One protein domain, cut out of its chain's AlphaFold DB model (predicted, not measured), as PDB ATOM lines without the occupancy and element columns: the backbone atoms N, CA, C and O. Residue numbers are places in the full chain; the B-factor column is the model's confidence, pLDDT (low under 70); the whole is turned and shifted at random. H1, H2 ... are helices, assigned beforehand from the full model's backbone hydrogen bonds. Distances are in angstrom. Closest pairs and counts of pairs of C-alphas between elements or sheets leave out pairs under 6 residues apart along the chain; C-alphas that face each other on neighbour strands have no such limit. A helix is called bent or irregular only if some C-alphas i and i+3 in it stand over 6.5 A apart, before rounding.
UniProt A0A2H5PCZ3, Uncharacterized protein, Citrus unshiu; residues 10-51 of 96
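This is residues 10 to 51 of the 96 residues of an uncharacterized protein of Citrus unshiu (UniProt A0A2H5PCZ3). The printed part is an open arch with a helix at each end: the longer H1 makes one leg, and a winding stretch without a named element, residues 26 to 41, runs over from it and folds back to the short H2 at the foot of the other side. The two helices do not pack on each other, and the middle of the arch is empty. The printed part has 42 residues with two named helices, H1 then H2, and no named strand; its class is all helix. It is extended, with a radius of gyration of the C-alphas of 14.4 A, and flat, with spans of 43 by 24 by 9 A.

H1, residues 10 to 25, is the longest helix. H2, residues 42 to 49, follows it after a long link of 16 residues. H1 and H2 are apart, with no C-alpha of the one within 8 A of the other. Residues 10 to 37, of which 10 to 25 belong to H1, stand free, and so do residues 40 to 46, of which 42 to 46 belong to H2. In H1 and H2 every O i to N i+4 pair is within hydrogen-bond range, and neither helix is bent or irregular.

H1 runs from Glu 10, C-alpha at (345.920, 357.722, 171.930), to Ser 25, C-alpha at (362.965, 348.794, 183.935), and is 22.7 A long from first to last C-alpha. H2 runs from Leu 42 to Gly 49, 10.0 A from first to last C-alpha, and ends with C-alpha 49 at (358.862, 322.686, 185.520).

The two C-alphas farthest apart are those of Glu 10 and Gly 51, 43.2 A. The C-alphas of residues 26 to 41 lie 8 to 13 A from the mean of the C-alphas. The printed part has no cut. The mean pLDDT of the printed part is 74.1; residues 10 to 25, the whole of H1, are under 70.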
ATOM      1  N   GLU A  10     345.719 357.812 170.475       64.38
ATOM      2  CA  GLU A  10     345.920 357.722 171.930       64.38
ATOM      3  C   GLU A  10     346.256 356.293 172.381       64.38
ATOM      4  O   GLU A  10     347.142 356.082 173.212       64.38
ATOM      5  N   ARG A  11     345.606 355.282 171.787       64.62
ATOM      6  CA  ARG A  11     345.935 353.873 172.054       64.62
ATOM      7  C   ARG A  11     347.359 353.544 171.618       64.62
ATOM      8  O   ARG A  11     348.111 352.996 172.416       64.62
ATOM      9  N   LYS A  12     347.764 353.956 170.413       65.88
ATOM     10  CA  LYS A  12     349.146 353.775 169.937       65.88
ATOM     11  C   LYS A  12     350.176 354.518 170.788       65.88
ATOM     12  O   LYS A  12     351.257 353.979 171.020       65.88
ATOM     13  N   ALA A  13     349.860 355.727 171.251       63.59
ATOM     14  CA  ALA A  13     350.745 356.492 172.125       63.59
ATOM     15  C   ALA A  13     350.928 355.786 173.480       63.59
ATOM     16  O   ALA A  13     352.060 355.518 173.875       63.59
ATOM     17  N   SER A  14     349.831 355.366 174.121       62.34
ATOM     18  CA  SER A  14     349.883 354.661 175.413       62.34
ATOM     19  C   SER A  14     350.574 353.290 175.346       62.34
ATOM     20  O   SER A  14     351.250 352.881 176.289       62.34
ATOM     21  N   GLU A  15     350.458 352.580 174.222       61.31
ATOM     22  CA  GLU A  15     351.149 351.307 173.992       61.31
ATOM     23  C   GLU A  15     352.660 351.513 173.769       61.31
ATOM     24  O   GLU A  15     353.489 350.757 174.283       61.31
ATOM     25  N   THR A  16     353.033 352.597 173.081       63.28
ATOM     26  CA  THR A  16     354.437 352.982 172.874       63.28
ATOM     27  C   THR A  16     355.100 353.395 174.194       63.28
ATOM     28  O   THR A  16     356.225 352.970 174.472       63.28
ATOM     29  N   GLU A  17     354.399 354.146 175.046       62.78
ATOM     30  CA  GLU A  17     354.881 354.560 176.371       62.78
ATOM     31  C   GLU A  17     355.063 353.373 177.329       62.78
ATOM     32  O   GLU A  17     356.141 353.211 177.898       62.78
ATOM     33  N   ARG A  18     354.094 352.447 177.414       60.03
ATOM     34  CA  ARG A  18     354.263 351.216 178.217       60.03
ATOM     35  C   ARG A  18     355.457 350.385 177.766       60.03
ATOM     36  O   ARG A  18     356.261 349.954 178.587       60.03
ATOM     37  N   SER A  19     355.619 350.215 176.454       60.22
ATOM     38  CA  SER A  19     356.729 349.429 175.911       60.22
ATOM     39  C   SER A  19     358.102 350.070 176.142       60.22
ATOM     40  O   SER A  19     359.116 349.373 176.122       60.22
ATOM     41  N   THR A  20     358.170 351.392 176.328       61.59
ATOM     42  CA  THR A  20     359.428 352.109 176.588       61.59
ATOM     43  C   THR A  20     359.774 352.130 178.076       61.59
ATOM     44  O   THR A  20     360.950 352.012 178.423       61.59
ATOM     45  N   GLU A  21     358.775 352.189 178.956       61.28
ATOM     46  CA  GLU A  21     358.955 352.113 180.408       61.28
ATOM     47  C   GLU A  21     359.319 350.697 180.890       61.28
ATOM     48  O   GLU A  21     360.234 350.530 181.704       61.28
ATOM     49  N   GLU A  22     358.711 349.657 180.306       61.91
ATOM     50  CA  GLU A  22     359.116 348.263 180.537       61.91
ATOM     51  C   GLU A  22     360.568 348.023 180.104       61.91
ATOM     52  O   GLU A  22     361.343 347.415 180.837       61.91
ATOM     53  N   LYS A  23     360.986 348.560 178.950       61.88
ATOM     54  CA  LYS A  23     362.372 348.424 178.467       61.88
ATOM     55  C   LYS A  23     363.390 349.112 179.376       61.88
ATOM     56  O   LYS A  23     364.458 348.546 179.589       61.88
ATOM     57  N   LYS A  24     363.066 350.287 179.932       66.56
ATOM     58  CA  LYS A  24     363.923 350.977 180.917       66.56
ATOM     59  C   LYS A  24     364.048 350.204 182.227       66.56
ATOM     60  O   LYS A  24     365.132 350.142 182.793       66.56
ATOM     61  N   SER A  25     362.966 349.581 182.691       67.56
ATOM     62  CA  SER A  25     362.965 348.794 183.935       67.56
ATOM     63  C   SER A  25     363.775 347.495 183.830       67.56
ATOM     64  O   SER A  25     364.174 346.920 184.840       67.56
ATOM     65  N   LEU A  26     364.022 347.029 182.605       70.62
ATOM     66  CA  LEU A  26     364.780 345.816 182.301       70.62
ATOM     67  C   LEU A  26     366.266 346.086 182.009       70.62
ATOM     68  O   LEU A  26     367.039 345.140 181.839       70.62
ATOM     69  N   GLU A  27     366.681 347.354 181.941       76.56
ATOM     70  CA  GLU A  27     368.058 347.741 181.641       76.56
ATOM     71  C   GLU A  27     368.987 347.354 182.810       76.56
ATOM     72  O   GLU A  27     368.840 347.824 183.935       76.56
ATOM     73  N   GLY A  28     369.923 346.433 182.554       75.50
ATOM     74  CA  GLY A  28     370.854 345.896 183.558       75.50
ATOM     75  C   GLY A  28     370.410 344.598 184.247       75.50
ATOM     76  O   GLY A  28     371.220 343.977 184.935       75.50
ATOM     77  N   LEU A  29     369.173 344.133 184.030       80.12
ATOM     78  CA  LEU A  29     368.728 342.831 184.530       80.12
ATOM     79  C   LEU A  29     369.213 341.709 183.590       80.12
ATOM     80  O   LEU A  29     369.046 341.821 182.371       80.12
ATOM     81  N   PRO A  30     369.792 340.606 184.104       79.12
ATOM     82  CA  PRO A  30     370.264 339.505 183.266       79.12
ATOM     83  C   PRO A  30     369.087 338.685 182.714       79.12
ATOM     84  O   PRO A  30     368.819 337.576 183.155       79.12
ATOM     85  N   MET A  31     368.379 339.211 181.716       81.56
ATOM     86  CA  MET A  31     367.191 338.562 181.141       81.56
ATOM     87  C   MET A  31     367.502 337.249 180.407       81.56
ATOM     88  O   MET A  31     366.598 336.458 180.174       81.56
ATOM     89  N   LYS A  32     368.769 337.018 180.033       76.44
ATOM     90  CA  LYS A  32     369.221 335.810 179.319       76.44
ATOM     91  C   LYS A  32     369.815 334.752 180.252       76.44
ATOM     92  O   LYS A  32     369.598 333.567 180.030       76.44
ATOM     93  N   ASP A  33     370.516 335.191 181.297       79.69
ATOM     94  CA  ASP A  33     371.292 334.314 182.186       79.69
ATOM     95  C   ASP A  33     370.663 334.168 183.586       79.69
ATOM     96  O   ASP A  33     371.181 333.448 184.441       79.69
ATOM     97  N   SER A  34     369.538 334.844 183.852       80.12
ATOM     98  CA  SER A  34     368.850 334.754 185.141       80.12
ATOM     99  C   SER A  34     368.172 333.391 185.322       80.12
ATOM    100  O   SER A  34     367.383 332.969 184.472       80.12
ATOM    101  N   PRO A  35     368.354 332.729 186.483       80.75
ATOM    102  CA  PRO A  35     367.679 331.480 186.813       80.75
ATOM    103  C   PRO A  35     366.149 331.527 186.772       80.75
ATOM    104  O   PRO A  35     365.536 330.459 186.715       80.75
ATOM    105  N   TYR A  36     365.564 332.725 186.846       72.75
ATOM    106  CA  TYR A  36     364.125 332.965 186.958       72.75
ATOM    107  C   TYR A  36     363.471 333.402 185.643       72.75
ATOM    108  O   TYR A  36     362.249 333.413 185.551       72.75
ATOM    109  N   VAL A  37     364.268 333.707 184.615       79.94
ATOM    110  CA  VAL A  37     363.793 334.090 183.272       79.94
ATOM    111  C   VAL A  37     364.143 332.982 182.272       79.94
ATOM    112  O   VAL A  37     364.557 333.219 181.146       79.94
ATOM    113  N   LYS A  38     364.041 331.727 182.716       80.69
ATOM    114  CA  LYS A  38     364.394 330.559 181.896       80.69
ATOM    115  C   LYS A  38     363.316 330.187 180.885       80.69
ATOM    116  O   LYS A  38     363.635 329.607 179.852       80.69
ATOM    117  N   TYR A  39     362.058 330.490 181.197       84.81
ATOM    118  CA  TYR A  39     360.911 330.023 180.427       84.81
ATOM    119  C   TYR A  39     360.429 331.103 179.469       84.81
ATOM    120  O   TYR A  39     360.310 332.269 179.850       84.81
ATOM    121  N   LYS A  40     360.136 330.707 178.228       84.75
ATOM    122  CA  LYS A  40     359.626 331.634 177.203       84.75
ATOM    123  C   LYS A  40     358.175 332.037 177.444       84.75
ATOM    124  O   LYS A  40     357.810 333.182 177.205       84.75
ATOM    125  N   ASP A  41     357.362 331.092 177.898       86.56
ATOM    126  CA  ASP A  41     355.935 331.260 178.138       86.56
ATOM    127  C   ASP A  41     355.445 330.275 179.217       86.56
ATOM    128  O   ASP A  41     356.204 329.465 179.763       86.56
ATOM    129  N   LEU A  42     354.154 330.355 179.548       86.31
ATOM    130  CA  LEU A  42     353.530 329.471 180.533       86.31
ATOM    131  C   LEU A  42     353.520 328.000 180.097       86.31
ATOM    132  O   LEU A  42     353.495 327.114 180.950       86.31
ATOM    133  N   GLU A  43     353.502 327.713 178.797       85.56
ATOM    134  CA  GLU A  43     353.524 326.339 178.300       85.56
ATOM    135  C   GLU A  43     354.900 325.708 178.482       85.56
ATOM    136  O   GLU A  43     354.998 324.574 178.949       85.56
ATOM    137  N   ASP A  44     355.956 326.473 178.228       87.44
ATOM    138  CA  ASP A  44     357.336 326.087 178.476       87.44
ATOM    139  C   ASP A  44     357.604 325.874 179.972       87.44
ATOM    140  O   ASP A  44     358.244 324.890 180.342       87.44
ATOM    141  N   TYR A  45     357.027 326.709 180.845       85.12
ATOM    142  CA  TYR A  45     357.073 326.483 182.292       85.12
ATOM    143  C   TYR A  45     356.377 325.182 182.708       85.12
ATOM    144  O   TYR A  45     356.934 324.410 183.487       85.12
ATOM    145  N   LYS A  46     355.177 324.900 182.183       85.31
ATOM    146  CA  LYS A  46     354.476 323.633 182.462       85.31
ATOM    147  C   LYS A  46     355.314 322.441 182.002       85.31
ATOM    148  O   LYS A  46     355.542 321.513 182.773       85.31
ATOM    149  N   ARG A  47     355.836 322.501 180.779       84.50
ATOM    150  CA  ARG A  47     356.643 321.433 180.195       84.50
ATOM    151  C   ARG A  47     357.929 321.171 180.964       84.50
ATOM    152  O   ARG A  47     358.208 320.023 181.281       84.50
ATOM    153  N   GLN A  48     358.707 322.207 181.256       82.31
ATOM    154  CA  GLN A  48     360.014 322.048 181.895       82.31
ATOM    155  C   GLN A  48     359.918 321.913 183.419       82.31
ATOM    156  O   GLN A  48     360.656 321.131 184.009       82.31
ATOM    157  N   GLY A  49     359.015 322.656 184.063       80.25
ATOM    158  CA  GLY A  49     358.862 322.686 185.520       80.25
ATOM    159  C   GLY A  49     358.023 321.536 186.072       80.25
ATOM    160  O   GLY A  49     358.365 320.973 187.109       80.25
ATOM    161  N   TYR A  50     356.955 321.153 185.371       77.56
ATOM    162  CA  TYR A  50     356.097 320.023 185.754       77.56
ATOM    163  C   TYR A  50     356.364 318.767 184.919       77.56
ATOM    164  O   TYR A  50     355.727 317.737 185.129       77.56
ATOM    165  N   GLY A  51     357.318 318.833 183.986       76.62
ATOM    166  CA  GLY A  51     357.761 317.695 183.191       76.62
ATOM    167  C   GLY A  51     356.747 317.206 182.163       76.62
ATOM    168  O   GLY A  51     356.935 316.104 181.671       76.62
TER     169      GLY A  51